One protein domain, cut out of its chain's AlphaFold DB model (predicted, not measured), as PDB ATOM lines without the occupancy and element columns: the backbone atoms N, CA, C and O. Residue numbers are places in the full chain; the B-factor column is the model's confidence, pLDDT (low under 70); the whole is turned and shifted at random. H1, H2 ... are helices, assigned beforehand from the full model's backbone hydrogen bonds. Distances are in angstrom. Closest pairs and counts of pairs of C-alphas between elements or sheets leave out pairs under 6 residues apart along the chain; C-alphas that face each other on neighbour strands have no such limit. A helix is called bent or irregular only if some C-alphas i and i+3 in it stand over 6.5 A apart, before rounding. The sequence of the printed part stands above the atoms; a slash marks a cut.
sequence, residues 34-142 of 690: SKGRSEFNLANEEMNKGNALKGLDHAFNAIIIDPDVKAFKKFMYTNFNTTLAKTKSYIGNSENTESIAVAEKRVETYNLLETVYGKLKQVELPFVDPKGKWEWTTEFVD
ATOM      1  N   SER A  34      28.402  30.633  24.145       82.94
ATOM      2  CA  SER A  34      29.396  29.915  23.340       82.94
ATOM      3  C   SER A  34      29.020  29.888  21.857       82.94
ATOM      4  O   SER A  34      27.895  29.525  21.496       82.94
ATOM      5  N   LYS A  35      29.994  30.169  20.979       88.44
ATOM      6  CA  LYS A  35      29.824  30.038  19.521       88.44
ATOM      7  C   LYS A  35      29.593  28.583  19.087       88.44
ATOM      8  O   LYS A  35      28.930  28.349  18.082       88.44
ATOM      9  N   GLY A  36      30.065  27.606  19.868       91.69
ATOM     10  CA  GLY A  36      29.871  26.172  19.616       91.69
ATOM     11  C   GLY A  36      28.512  25.625  20.070       91.69
ATOM     12  O   GLY A  36      28.213  24.450  19.854       91.69
ATOM     13  N   ARG A  37      27.651  26.445  20.695       92.62
ATOM     14  CA  ARG A  37      26.402  25.967  21.314       92.62
ATOM     15  C   ARG A  37      25.416  25.350  20.321       92.62
ATOM     16  O   ARG A  37      24.736  24.389  20.679       92.62
ATOM     17  N   SER A  38      25.334  25.883  19.103       94.25
ATOM     18  CA  SER A  38      24.443  25.349  18.062       94.25
ATOM     19  C   SER A  38      24.816  23.909  17.698       94.25
ATOM     20  O   SER A  38      23.970  23.021  17.761       94.25
ATOM     21  N   GLU A  39      26.098  23.658  17.419       97.06
ATOM     22  CA  GLU A  39      26.624  22.315  17.148       97.06
ATOM     23  C   GLU A  39      26.430  21.387  18.350       97.06
ATOM     24  O   GLU A  39      26.019  20.242  18.202       97.06
ATOM     25  N   PHE A  40      26.619  21.886  19.572       96.81
ATOM     26  CA  PHE A  40      26.377  21.079  20.763       96.81
ATOM     27  C   PHE A  40      24.899  20.701  20.959       96.81
ATOM     28  O   PHE A  40      24.591  19.602  21.425       96.81
ATOM     29  N   ASN A  41      23.958  21.580  20.607       95.88
ATOM     30  CA  ASN A  41      22.537  21.238  20.631       95.88
ATOM     31  C   ASN A  41      22.229  20.136  19.601       95.88
ATOM     32  O   ASN A  41      21.559  19.166  19.955       95.88
ATOM     33  N   LEU A  42      22.787  20.232  18.385       97.00
ATOM     34  CA  LEU A  42      22.681  19.182  17.360       97.00
ATOM     35  C   LEU A  42      23.301  17.862  17.828       97.00
ATOM     36  O   LEU A  42      22.724  16.799  17.616       97.00
ATOM     37  N   ALA A  43      24.430  17.915  18.538       97.44
ATOM     38  CA  ALA A  43      25.062  16.733  19.115       97.44
ATOM     39  C   ALA A  43      24.126  15.988  20.080       97.44
ATOM     40  O   ALA A  43      23.968  14.769  19.982       97.44
ATOM     41  N   ASN A  44      23.474  16.722  20.989       96.38
ATOM     42  CA  ASN A  44      22.495  16.154  21.919       96.38
ATOM     43  C   ASN A  44      21.257  15.625  21.187       96.38
ATOM     44  O   ASN A  44      20.752  14.553  21.520       96.38
ATOM     45  N   GLU A  45      20.772  16.355  20.185       96.69
ATOM     46  CA  GLU A  45      19.618  15.953  19.386       96.69
ATOM     47  C   GLU A  45      19.878  14.646  18.623       96.69
ATOM     48  O   GLU A  45      19.091  13.705  18.734       96.69
ATOM     49  N   GLU A  46      20.994  14.542  17.901       97.06
ATOM     50  CA  GLU A  46      21.363  13.330  17.164       97.06
ATOM     51  C   GLU A  46      21.620  12.146  18.106       97.06
ATOM     52  O   GLU A  46      21.213  11.022  17.806       97.06
ATOM     53  N   MET A  47      22.212  12.390  19.280       94.75
ATOM     54  CA  MET A  47      22.378  11.362  20.312       94.75
ATOM     55  C   MET A  47      21.021  10.839  20.810       94.75
ATOM     56  O   MET A  47      20.815   9.626  20.871       94.75
ATOM     57  N   ASN A  48      20.064  11.736  21.079       94.00
ATOM     58  CA  ASN A  48      18.708  11.383  21.511       94.00
ATOM     59  C   ASN A  48      17.905  10.659  20.419       94.00
ATOM     60  O   ASN A  48      17.079   9.803  20.728       94.00
ATOM     61  N   LYS A  49      18.173  10.950  19.141       95.56
ATOM     62  CA  LYS A  49      17.601  10.229  17.990       95.56
ATOM     63  C   LYS A  49      18.243   8.857  17.746       95.56
ATOM     64  O   LYS A  49      17.832   8.150  16.829       95.56
ATOM     65  N   GLY A  50      19.257   8.472  18.524       92.25
ATOM     66  CA  GLY A  50      19.995   7.219  18.345       92.25
ATOM     67  C   GLY A  50      21.078   7.268  17.260       92.25
ATOM     68  O   GLY A  50      21.738   6.258  17.015       92.25
ATOM     69  N   ASN A  51      21.335   8.430  16.652       93.94
ATOM     70  CA  ASN A  51      22.418   8.660  15.692       93.94
ATOM     71  C   ASN A  51      23.711   9.047  16.422       93.94
ATOM     72  O   ASN A  51      24.337  10.067  16.135       93.94
ATOM     73  N   ALA A  52      24.119   8.215  17.379       94.50
ATOM     74  CA  ALA A  52      25.173   8.543  18.334       94.50
ATOM     75  C   ALA A  52      26.486   9.004  17.676       94.50
ATOM     76  O   ALA A  52      27.112   9.951  18.145       94.50
ATOM     77  N   LEU A  53      26.872   8.403  16.545       95.88
ATOM     78  CA  LEU A  53      28.085   8.778  15.817       95.88
ATOM     79  C   LEU A  53      27.991  10.174  15.165       95.88
ATOM     80  O   LEU A  53      28.982  10.898  15.166       95.88
ATOM     81  N   LYS A  54      26.810  10.592  14.681       96.44
ATOM     82  CA  LYS A  54      26.580  11.980  14.221       96.44
ATOM     83  C   LYS A  54      26.585  12.943  15.401       96.44
ATOM     84  O   LYS A  54      27.104  14.047  15.296       96.44
ATOM     85  N   GLY A  55      26.066  12.488  16.542       96.88
ATOM     86  CA  GLY A  55      26.179  13.208  17.805       96.88
ATOM     87  C   GLY A  55      27.636  13.517  18.163       96.88
ATOM     88  O   GLY A  55      27.953  14.652  18.506       96.88
ATOM     89  N   LEU A  56      28.540  12.540  18.020       97.25
ATOM     90  CA  LEU A  56      29.978  12.763  18.215       97.25
ATOM     91  C   LEU A  56      30.565  13.743  17.193       97.25
ATOM     92  O   LEU A  56      31.353  14.603  17.570       97.25
ATOM     93  N   ASP A  57      30.174  13.638  15.923       97.12
ATOM     94  CA  ASP A  57      30.645  14.527  14.856       97.12
ATOM     95  C   ASP A  57      30.341  16.011  15.138       97.12
ATOM     96  O   ASP A  57      31.230  16.866  15.061       97.12
ATOM     97  N   HIS A  58      29.105  16.303  15.552       97.75
ATOM     98  CA  HIS A  58      28.686  17.637  15.982       97.75
ATOM     99  C   HIS A  58      29.357  18.070  17.293       97.75
ATOM    100  O   HIS A  58      29.731  19.232  17.452       97.75
ATOM    101  N   ALA A  59      29.561  17.151  18.240       97.06
ATOM    102  CA  ALA A  59      30.240  17.478  19.491       97.06
ATOM    103  C   ALA A  59      31.704  17.886  19.258       97.06
ATOM    104  O   ALA A  59      32.164  18.847  19.872       97.06
ATOM    105  N   PHE A  60      32.418  17.231  18.335       97.50
ATOM    106  CA  PHE A  60      33.759  17.673  17.947       97.50
ATOM    107  C   PHE A  60      33.749  19.041  17.269       97.50
ATOM    108  O   PHE A  60      34.594  19.863  17.607       97.50
ATOM    109  N   ASN A  61      32.787  19.332  16.384       97.19
ATOM    110  CA  ASN A  61      32.644  20.685  15.830       97.19
ATOM    111  C   ASN A  61      32.470  21.731  16.936       97.19
ATOM    112  O   ASN A  61      33.116  22.773  16.899       97.19
ATOM    113  N   ALA A  62      31.629  21.450  17.935       96.94
ATOM    114  CA  ALA A  62      31.421  22.358  19.057       96.94
ATOM    115  C   ALA A  62      32.727  22.633  19.824       96.94
ATOM    116  O   ALA A  62      32.983  23.779  20.184       96.94
ATOM    117  N   ILE A  63      33.564  21.606  20.029       96.56
ATOM    118  CA  ILE A  63      34.880  21.736  20.682       96.56
ATOM    119  C   ILE A  63      35.868  22.508  19.803       96.56
ATOM    120  O   ILE A  63      36.593  23.346  20.321       96.56
ATOM    121  N   ILE A  64      35.896  22.263  18.492       96.69
ATOM    122  CA  ILE A  64      36.774  22.992  17.559       96.69
ATOM    123  C   ILE A  64      36.412  24.483  17.532       96.69
ATOM    124  O   ILE A  64      37.296  25.335  17.502       96.69
ATOM    125  N   ILE A  65      35.116  24.807  17.553       96.06
ATOM    126  CA  ILE A  65      34.629  26.193  17.540       96.06
ATOM    127  C   ILE A  65      34.916  26.906  18.868       96.06
ATOM    128  O   ILE A  65      35.200  28.104  18.865       96.06
ATOM    129  N   ASP A  66      34.787  26.203  19.995       95.50
ATOM    130  CA  ASP A  66      34.935  26.777  21.333       95.50
ATOM    131  C   ASP A  66      35.586  25.766  22.308       95.50
ATOM    132  O   ASP A  66      34.890  25.050  23.048       95.50
ATOM    133  N   PRO A  67      36.930  25.659  22.293       93.50
ATOM    134  CA  PRO A  67      37.662  24.597  22.987       93.50
ATOM    135  C   PRO A  67      37.626  24.722  24.515       93.50
ATOM    136  O   PRO A  67      37.843  23.731  25.219       93.50
ATOM    137  N   ASP A  68      37.305  25.895  25.057       91.62
ATOM    138  CA  ASP A  68      37.319  26.150  26.501       91.62
ATOM    139  C   ASP A  68      36.033  25.686  27.210       91.62
ATOM    140  O   ASP A  68      35.963  25.606  28.443       91.62
ATOM    141  N   VAL A  69      34.993  25.305  26.456       93.12
ATOM    142  CA  VAL A  69      33.704  24.907  27.033       93.12
ATOM    143  C   VAL A  69      33.748  23.481  27.587       93.12
ATOM    144  O   VAL A  69      33.556  22.478  26.893       93.12
ATOM    145  N   LYS A  70      33.879  23.387  28.916       92.38
ATOM    146  CA  LYS A  70      33.874  22.126  29.683       92.38
ATOM    147  C   LYS A  70      32.711  21.182  29.343       92.38
ATOM    148  O   LYS A  70      32.891  19.966  29.362       92.38
ATOM    149  N   ALA A  71      31.514  21.709  29.078       92.88
ATOM    150  CA  ALA A  71      30.334  20.885  28.800       92.88
ATOM    151  C   ALA A  71      30.504  20.025  27.535       92.88
ATOM    152  O   ALA A  71      30.078  18.870  27.531       92.88
ATOM    153  N   PHE A  72      31.173  20.553  26.504       95.12
ATOM    154  CA  PHE A  72      31.394  19.847  25.242       95.12
ATOM    155  C   PHE A  72      32.405  18.709  25.437       95.12
ATOM    156  O   PHE A  72      32.127  17.560  25.102       95.12
ATOM    157  N   LYS A  73      33.522  18.991  26.123       95.31
ATOM    158  CA  LYS A  73      34.526  17.985  26.513       95.31
ATOM    159  C   LYS A  73      33.932  16.881  27.402       95.31
ATOM    160  O   LYS A  73      34.164  15.696  27.168       95.31
ATOM    161  N   LYS A  74      33.090  17.246  28.380       94.81
ATOM    162  CA  LYS A  74      32.398  16.279  29.254       94.81
ATOM    163  C   LYS A  74      31.450  15.363  28.470       94.81
ATOM    164  O   LYS A  74      31.345  14.178  28.793       94.81
ATOM    165  N   PHE A  75      30.769  15.888  27.452       96.06
ATOM    166  CA  PHE A  75      29.921  15.084  26.570       96.06
ATOM    167  C   PHE A  75      30.732  14.016  25.830       96.06
ATOM    168  O   PHE A  75      30.292  12.868  25.771       96.06
ATOM    169  N   MET A  76      31.930  14.358  25.345       95.62
ATOM    170  CA  MET A  76      32.839  13.398  24.708       95.62
ATOM    171  C   MET A  76      33.286  12.305  25.674       95.62
ATOM    172  O   MET A  76      33.114  11.126  25.367       95.62
ATOM    173  N   TYR A  77      33.738  12.687  26.873       94.88
ATOM    174  CA  TYR A  77      34.090  11.744  27.941       94.88
ATOM    175  C   TYR A  77      32.962  10.745  28.239       94.88
ATOM    176  O   TYR A  77      33.204   9.550  28.381       94.88
ATOM    177  N   THR A  78      31.715  11.225  28.293       95.31
ATOM    178  CA  THR A  78      30.557  10.389  28.645       95.31
ATOM    179  C   THR A  78      30.138   9.450  27.511       95.31
ATOM    180  O   THR A  78      29.708   8.332  27.778       95.31
ATOM    181  N   ASN A  79      30.234   9.881  26.248       96.88
ATOM    182  CA  ASN A  79      29.551   9.196  25.144       96.88
ATOM    183  C   ASN A  79      30.476   8.506  24.133       96.88
ATOM    184  O   ASN A  79      30.016   7.595  23.436       96.88
ATOM    185  N   PHE A  80      31.744   8.909  24.009       96.06
ATOM    186  CA  PHE A  80      32.596   8.477  22.893       96.06
ATOM    187  C   PHE A  80      32.845   6.966  22.880       96.06
ATOM    188  O   PHE A  80      32.523   6.299  21.898       96.06
ATOM    189  N   ASN A  81      33.342   6.405  23.986       94.12
ATOM    190  CA  ASN A  81      33.712   4.986  24.062       94.12
ATOM    191  C   ASN A  81      32.501   4.064  23.859       94.12
ATOM    192  O   ASN A  81      32.568   3.106  23.088       94.12
ATOM    193  N   THR A  82      31.367   4.378  24.490       95.25
ATOM    194  CA  THR A  82      30.121   3.614  24.321       95.25
ATOM    195  C   THR A  82      29.603   3.690  22.885       95.25
ATOM    196  O   THR A  82      29.157   2.681  22.337       95.25
ATOM    197  N   THR A  83      29.679   4.865  22.256       96.19
ATOM    198  CA  THR A  83      29.280   5.042  20.856       96.19
ATOM    199  C   THR A  83      30.187   4.249  19.925       96.19
ATOM    200  O   THR A  83      29.685   3.513  19.080       96.19
ATOM    201  N   LEU A  84      31.508   4.316  20.111       95.50
ATOM    202  CA  LEU A  84      32.446   3.534  19.310       95.50
ATOM    203  C   LEU A  84      32.259   2.030  19.484       95.50
ATOM    204  O   LEU A  84      32.314   1.314  18.490       95.50
ATOM    205  N   ALA A  85      32.003   1.538  20.698       94.44
ATOM    206  CA  ALA A  85      31.733   0.120  20.925       94.44
ATOM    207  C   ALA A  85      30.492  -0.349  20.141       94.44
ATOM    208  O   ALA A  85      30.545  -1.363  19.441       94.44
ATOM    209  N   LYS A  86      29.402   0.431  20.179       95.38
ATOM    210  CA  LYS A  86      28.186   0.163  19.390       95.38
ATOM    211  C   LYS A  86      28.456   0.219  17.887       95.38
ATOM    212  O   LYS A  86      28.010  -0.661  17.156       95.38
ATOM    213  N   THR A  87      29.213   1.214  17.429       95.94
ATOM    214  CA  THR A  87      29.591   1.353  16.018       95.94
ATOM    215  C   THR A  87      30.454   0.184  15.545       95.94
ATOM    216  O   THR A  87      30.173  -0.381  14.493       95.94
ATOM    217  N   LYS A  88      31.458  -0.238  16.325       94.75
ATOM    218  CA  LYS A  88      32.297  -1.407  16.014       94.75
ATOM    219  C   LYS A  88      31.470  -2.691  15.959       94.75
ATOM    220  O   LYS A  88      31.630  -3.468  15.025       94.75
ATOM    221  N   SER A  89      30.542  -2.876  16.902       95.19
ATOM    222  CA  SER A  89      29.608  -4.008  16.888       95.19
ATOM    223  C   SER A  89      28.725  -4.006  15.635       95.19
ATOM    224  O   SER A  89      28.611  -5.032  14.969       95.19
ATOM    225  N   TYR A  90      28.163  -2.852  15.253       95.62
ATOM    226  CA  TYR A  90      27.415  -2.717  14.000       95.62
ATOM    227  C   TYR A  90      28.277  -3.059  12.779       95.62
ATOM    228  O   TYR A  90      27.847  -3.832  11.929       95.62
ATOM    229  N   ILE A  91      29.497  -2.518  12.708       95.81
ATOM    230  CA  ILE A  91      30.424  -2.767  11.602       95.81
ATOM    231  C   ILE A  91      30.721  -4.263  11.471       95.81
ATOM    232  O   ILE A  91      30.597  -4.780  10.361       95.81
ATOM    233  N   GLY A  92      31.035  -4.949  12.575       94.06
ATOM    234  CA  GLY A  92      31.273  -6.395  12.585       94.06
ATOM    235  C   GLY A  92      30.045  -7.195  12.144       94.06
ATOM    236  O   GLY A  92      30.144  -8.050  11.275       94.06
ATOM    237  N   ASN A  93      28.853  -6.849  12.640       94.25
ATOM    238  CA  ASN A  93      27.606  -7.526  12.255       94.25
ATOM    239  C   ASN A  93      27.162  -7.231  10.810       94.25
ATOM    240  O   ASN A  93      26.344  -7.955  10.247       94.25
ATOM    241  N   SER A  94      27.648  -6.138  10.223       95.25
ATOM    242  CA  SER A  94      27.371  -5.746   8.835       95.25
ATOM    243  C   SER A  94      28.386  -6.302   7.834       95.25
ATOM    244  O   SER A  94      28.265  -6.061   6.629       95.25
ATOM    245  N   GLU A  95      29.405  -7.010   8.319       90.25
ATOM    246  CA  GLU A  95      30.417  -7.624   7.480       90.25
ATOM    247  C   GLU A  95      29.777  -8.700   6.594       90.25
ATOM    248  O   GLU A  95      29.008  -9.537   7.055       90.25
ATOM    249  N   ASN A  96      30.043  -8.633   5.288       91.06
ATOM    250  CA  ASN A  96      29.484  -9.545   4.283       91.06
ATOM    251  C   ASN A  96      27.944  -9.559   4.175       91.06
ATOM    252  O   ASN A  96      27.357 -10.552   3.744       91.06
ATOM    253  N   THR A  97      27.267  -8.466   4.534       95.94
ATOM    254  CA  THR A  97      25.809  -8.365   4.394       95.94
ATOM    255  C   THR A  97      25.325  -8.492   2.940       95.94
ATOM    256  O   THR A  97      25.770  -7.779   2.049       95.94
ATOM    257  N   GLU A  98      24.309  -9.320   2.699       96.12
ATOM    258  CA  GLU A  98      23.611  -9.379   1.400       96.12
ATOM    259  C   GLU A  98      22.555  -8.258   1.239       96.12
ATOM    260  O   GLU A  98      21.923  -8.129   0.186       96.12
ATOM    261  N   SER A  99      22.344  -7.426   2.270       97.25
ATOM    262  CA  SER A  99      21.379  -6.321   2.244       97.25
ATOM    263  C   SER A  99      22.015  -5.026   1.749       97.25
ATOM    264  O   SER A  99      22.885  -4.455   2.409       97.25
ATOM    265  N   ILE A 100      21.501  -4.496   0.632       96.69
ATOM    266  CA  ILE A 100      21.931  -3.200   0.083       96.69
ATOM    267  C   ILE A 100      21.821  -2.100   1.144       96.69
ATOM    268  O   ILE A 100      22.778  -1.369   1.353       96.69
ATOM    269  N   ALA A 101      20.698  -2.008   1.863       97.06
ATOM    270  CA  ALA A 101      20.494  -0.954   2.859       97.06
ATOM    271  C   ALA A 101      21.527  -1.007   4.001       97.06
ATOM    272  O   ALA A 101      21.986   0.034   4.470       97.06
ATOM    273  N   VAL A 102      21.921  -2.212   4.425       97.44
ATOM    274  CA  VAL A 102      22.945  -2.395   5.465       97.44
ATOM    275  C   VAL A 102      24.332  -2.040   4.920       97.44
ATOM    276  O   VAL A 102      25.086  -1.346   5.601       97.44
ATOM    277  N   ALA A 103      24.649  -2.426   3.680       97.12
ATOM    278  CA  ALA A 103      25.898  -2.044   3.020       97.12
ATOM    279  C   ALA A 103      26.013  -0.519   2.836       97.12
ATOM    280  O   ALA A 103      27.041   0.060   3.180       97.12
ATOM    281  N   GLU A 104      24.947   0.154   2.384       96.81
ATOM    282  CA  GLU A 104      24.906   1.621   2.264       96.81
ATOM    283  C   GLU A 104      25.119   2.294   3.631       96.81
ATOM    284  O   GLU A 104      25.936   3.202   3.765       96.81
ATOM    285  N   LYS A 105      24.454   1.801   4.684       95.81
ATOM    286  CA  LYS A 105      24.637   2.329   6.042       95.81
ATOM    287  C   LYS A 105      26.048   2.072   6.584       95.81
ATOM    288  O   LYS A 105      26.564   2.881   7.355       95.81
ATOM    289  N   ARG A 106      26.705   0.974   6.189       96.12
ATOM    290  CA  ARG A 106      28.118   0.706   6.518       96.12
ATOM    291  C   ARG A 106      29.042   1.744   5.874       96.12
ATOM    292  O   ARG A 106      29.911   2.258   6.573       96.12
ATOM    293  N   VAL A 107      28.801   2.116   4.612       96.50
ATOM    294  CA  VAL A 107      29.512   3.219   3.934       96.50
ATOM    295  C   VAL A 107      29.346   4.531   4.697       96.50
ATOM    296  O   VAL A 107      30.329   5.184   5.035       96.50
ATOM    297  N   GLU A 108      28.106   4.898   5.026       95.88
ATOM    298  CA  GLU A 108      27.820   6.117   5.795       95.88
ATOM    299  C   GLU A 108      28.519   6.111   7.162       95.88
ATOM    300  O   GLU A 108      29.043   7.134   7.598       95.88
ATOM    301  N   THR A 109      28.574   4.948   7.816       96.75
ATOM    302  CA  THR A 109      29.230   4.780   9.118       96.75
ATOM    303  C   THR A 109      30.742   4.981   9.025       96.75
ATOM    304  O   THR A 109      31.300   5.690   9.859       96.75
ATOM    305  N   TYR A 110      31.414   4.401   8.024       97.50
ATOM    306  CA  TYR A 110      32.857   4.590   7.854       97.50
ATOM    307  C   TYR A 110      33.224   6.013   7.429       97.50
ATOM    308  O   TYR A 110      34.149   6.575   8.008       97.50
ATOM    309  N   ASN A 111      32.467   6.632   6.516       95.56
ATOM    310  CA  ASN A 111      32.659   8.044   6.153       95.56
ATOM    311  C   ASN A 111      32.537   8.965   7.377       95.56
ATOM    312  O   ASN A 111      33.297   9.920   7.548       95.56
ATOM    313  N   LEU A 112      31.571   8.680   8.253       96.00
ATOM    314  CA  LEU A 112      31.373   9.466   9.462       96.00
ATOM    315  C   LEU A 112      32.465   9.206  10.505       96.00
ATOM    316  O   LEU A 112      32.901  10.147  11.156       96.00
ATOM    317  N   LEU A 113      32.951   7.967  10.640       96.88
ATOM    318  CA  LEU A 113      34.130   7.671  11.461       96.88
ATOM    319  C   LEU A 113      35.361   8.427  10.953       96.88
ATOM    320  O   LEU A 113      36.048   9.055  11.750       96.88
ATOM    321  N   GLU A 114      35.612   8.423   9.646       95.50
ATOM    322  CA  GLU A 114      36.705   9.182   9.032       95.50
ATOM    323  C   GLU A 114      36.590  10.680   9.346       95.50
ATOM    324  O   GLU A 114      37.565  11.303   9.764       95.50
ATOM    325  N   THR A 115      35.377  11.239   9.266       95.44
ATOM    326  CA  THR A 115      35.109  12.641   9.627       95.44
ATOM    327  C   THR A 115      35.371  12.904  11.114       95.44
ATOM    328  O   THR A 115      36.096  13.837  11.462       95.44
ATOM    329  N   VAL A 116      34.838  12.057  11.997       96.25
ATOM    330  CA  VAL A 116      34.995  12.162  13.455       96.25
ATOM    331  C   VAL A 116      36.469  12.097  13.856       96.25
ATOM    332  O   VAL A 116      36.932  12.943  14.617       96.25
ATOM    333  N   TYR A 117      37.233  11.144  13.320       95.62
ATOM    334  CA  TYR A 117      38.662  11.019  13.611       95.62
ATOM    335  C   TYR A 117      39.504  12.109  12.934       95.62
ATOM    336  O   TYR A 117      40.520  12.529  13.487       95.62
ATOM    337  N   GLY A 118      39.076  12.629  11.780       94.25
ATOM    338  CA  GLY A 118      39.671  13.814  11.159       94.25
ATOM    339  C   GLY A 118      39.501  15.078  12.008       94.25
ATOM    340  O   GLY A 118      40.418  15.896  12.083       94.25
ATOM    341  N   LYS A 119      38.363  15.222  12.695       95.56
ATOM    342  CA  LYS A 119      38.105  16.303  13.659       95.56
ATOM    343  C   LYS A 119      38.810  16.083  14.994       95.56
ATOM    344  O   LYS A 119      39.319  17.038  15.567       95.56
ATOM    345  N   LEU A 120      38.912  14.836  15.460       94.44
ATOM    346  CA  LEU A 120      39.691  14.485  16.653       94.44
ATOM    347  C   LEU A 120      41.146  14.976  16.535       94.44
ATOM    348  O   LEU A 120      41.717  15.432  17.515       94.44
ATOM    349  N   LYS A 121      41.743  14.936  15.334       93.00
ATOM    350  CA  LYS A 121      43.112  15.439  15.080       93.00
ATOM    351  C   LYS A 121      43.261  16.957  15.243       93.00
ATOM    352  O   LYS A 121      44.383  17.445  15.285       93.00
ATOM    353  N   GLN A 122      42.155  17.694  15.296       94.81
ATOM    354  CA  GLN A 122      42.129  19.156  15.389       94.81
ATOM    355  C   GLN A 122      41.886  19.654  16.820       94.81
ATOM    356  O   GLN A 122      41.898  20.860  17.047       94.81
ATOM    357  N   VAL A 123      41.633  18.754  17.776       93.25
ATOM    358  CA  VAL A 123      41.367  19.107  19.176       93.25
ATOM    359  C   VAL A 123      42.521  18.664  20.071       93.25
ATOM    360  O   VAL A 123      43.129  17.620  19.856       93.25
ATOM    361  N   GLU A 124      42.815  19.460  21.095       91.94
ATOM    362  CA  GLU A 124      43.890  19.180  22.047       91.94
ATOM    363  C   GLU A 124      43.454  18.136  23.088       91.94
ATOM    364  O   GLU A 124      42.428  18.299  23.756       91.94
ATOM    365  N   LEU A 125      44.234  17.061  23.223       91.38
ATOM    366  CA  LEU A 125      44.027  15.971  24.183       91.38
ATOM    367  C   LEU A 125      45.194  15.913  25.186       91.38
ATOM    368  O   LEU A 125      46.316  16.244  24.805       91.38
ATOM    369  N   PRO A 126      44.972  15.440  26.430       93.00
ATOM    370  CA  PRO A 126      43.720  14.893  26.960       93.00
ATOM    371  C   PRO A 126      42.685  15.972  27.315       93.00
ATOM    372  O   PRO A 126      43.012  17.105  27.661       93.00
ATOM    373  N   PHE A 127      41.400  15.614  27.290       93.56
ATOM    374  CA  PHE A 127      40.366  16.457  27.888       93.56
ATOM    375  C   PHE A 127      40.356  16.249  29.400       93.56
ATOM    376  O   PHE A 127      39.973  15.182  29.874       93.56
ATOM    377  N   VAL A 128      40.727  17.282  30.155       89.94
ATOM    378  CA  VAL A 128      40.808  17.234  31.621       89.94
ATOM    379  C   VAL A 128      39.716  18.107  32.245       89.94
ATOM    380  O   VAL A 128      39.437  19.214  31.776       89.94
ATOM    381  N   ASP A 129      39.088  17.638  33.325       88.31
ATOM    382  CA  ASP A 129      38.296  18.511  34.194       88.31
ATOM    383  C   ASP A 129      39.231  19.523  34.886       88.31
ATOM    384  O   ASP A 129      40.146  19.088  35.578       88.31
ATOM    385  N   PRO A 130      38.969  20.844  34.853       79.19
ATOM    386  CA  PRO A 130      39.719  21.818  35.656       79.19
ATOM    387  C   PRO A 130      39.805  21.488  37.157       79.19
ATOM    388  O   PRO A 130      40.682  21.982  37.855       79.19
ATOM    389  N   LYS A 131      38.879  20.667  37.676       84.94
ATOM    390  CA  LYS A 131      38.873  20.169  39.064       84.94
ATOM    391  C   LYS A 131      39.520  18.782  39.237       84.94
ATOM    392  O   LYS A 131      39.335  18.181  40.291       84.94
ATOM    393  N   GLY A 132      40.162  18.233  38.206       83.12
ATOM    394  CA  GLY A 132      40.845  16.931  38.218       83.12
ATOM    395  C   GLY A 132      39.939  15.704  38.388       83.12
ATOM    396  O   GLY A 132      40.425  14.627  38.707       83.12
ATOM    397  N   LYS A 133      38.615  15.836  38.223       89.94
ATOM    398  CA  LYS A 133      37.657  14.743  38.496       89.94
ATOM    399  C   LYS A 133      37.579  13.676  37.406       89.94
ATOM    400  O   LYS A 133      37.072  12.591  37.666       89.94
ATOM    401  N   TRP A 134      37.969  14.013  36.186       91.88
ATOM    402  CA  TRP A 134      37.994  13.098  35.055       91.88
ATOM    403  C   TRP A 134      39.018  13.588  34.040       91.88
ATOM    404  O   TRP A 134      39.261  14.791  33.911       91.88
ATOM    405  N   GLU A 135      39.575  12.630  33.318       92.31
ATOM    406  CA  GLU A 135      40.470  12.817  32.191       92.31
ATOM    407  C   GLU A 135      40.003  11.873  31.083       92.31
ATOM    408  O   GLU A 135      39.591  10.740  31.351       92.31
ATOM    409  N   TRP A 136      40.007  12.347  29.842       94.69
ATOM    410  CA  TRP A 136      39.656  11.547  28.682       94.69
ATOM    411  C   TRP A 136      40.705  11.694  27.589       94.69
ATOM    412  O   TRP A 136      41.011  12.801  27.149       94.69
ATOM    413  N   THR A 137      41.203  10.557  27.119       93.38
ATOM    414  CA  THR A 137      42.086  10.445  25.962       93.38
ATOM    415  C   THR A 137      41.634   9.273  25.094       93.38
ATOM    416  O   THR A 137      40.901   8.390  25.552       93.38
ATOM    417  N   THR A 138      42.033   9.269  23.827       93.19
ATOM    418  CA  THR A 138      41.751   8.177  22.895       93.19
ATOM    419  C   THR A 138      42.823   8.111  21.813       93.19
ATOM    420  O   THR A 138      43.482   9.108  21.520       93.19
ATOM    421  N   GLU A 139      43.006   6.933  21.224       91.62
ATOM    422  CA  GLU A 139      43.951   6.727  20.128       91.62
ATOM    423  C   GLU A 139      43.365   7.206  18.801       91.62
ATOM    424  O   GLU A 139      42.158   7.127  18.573       91.62
ATOM    425  N   PHE A 140      44.224   7.659  17.890       90.56
ATOM    426  CA  PHE A 140      43.817   8.015  16.535       90.56
ATOM    427  C   PHE A 140      43.736   6.773  15.651       90.56
ATOM    428  O   PHE A 140      44.718   6.051  15.493       90.56
ATOM    429  N   VAL A 141      42.585   6.564  15.010       93.44
ATOM    430  CA  VAL A 141      42.373   5.478  14.047       93.44
ATOM    431  C   VAL A 141      42.075   6.074  12.675       93.44
ATOM    432  O   VAL A 141      41.199   6.926  12.538       93.44
ATOM    433  N   ASP A 142      42.803   5.627  11.653       92.88
ATOM    434  CA  ASP A 142      42.520   5.968  10.259       92.88
ATOM    435  C   ASP A 142      41.546   4.945   9.655       92.88
ATOM    436  O   ASP A 142      41.850   3.754   9.581       92.88
TER     437      ASP A 142
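Overview. This is residues 34 to 142 of the 690 residues of an uncharacterized protein of Marinifilum sp. N1E240 (UniProt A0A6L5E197). Helix H2 forms the core, with H1, H3a and H4 packed around it, while H3b and the first part of H4 reach past the start of H2 as a long two-helix end. After H4, residues 121 to 142 have no named element and fold back on themselves through a short antiparallel pairing of residues 127 to 128 with 135 to 136. The printed part has 109 residues with four named helices, H1 H2 H3 H4 in chain order, and no named strand: all helix. It is compact, with a radius of gyration of the C-alphas of 14.5 A, and elongated, spanning 49 by 26 by 22 A.

Along the chain. Find C-alpha 37 at (26.402, 25.967, 21.314); there H1, residues 37 to 48, begins. H2 is residues 52 to 65, 20.0 A long. H3, residues 70 to 93, was assigned as one helix by its hydrogen bonds but is bent: C-alphas 78 and 81 are 7.8 A apart. Its arms are H3a, residues 70 to 78, and H3b, residues 81 to 93, 18.3 A. H4, residues 100 to 120, runs 30.0 A to C-alpha 120 at (39.691, 14.485, 16.653).

Arrangement. Start at H2, the hub. H1 and H2 are a hairpin, with closest C-alphas Ala 43 and Gly 55 at 3.9 A. H2 and H3a are a hairpin too, with closest C-alphas Ile 63 and Phe 72 at 6.0 A. H2, H3b and H4 form an up-and-down bundle, each running against the one before. H2 touches H4, closest at the C-alphas of Asp 57 and Val 116, 5.1 A. H2 touches H3b with residues 52 to 53 alone, at a steep tilt of 43 degrees. In H1, H2, H3a, H3b and H4 every O i to N i+4 pair is within hydrogen-bond range.

Size, cuts and confidence. The C-alphas farthest apart are those of Glu 98 and Lys 131, 50.2 A. The printed part has no cut, and no printed residue has a pLDDT under 70.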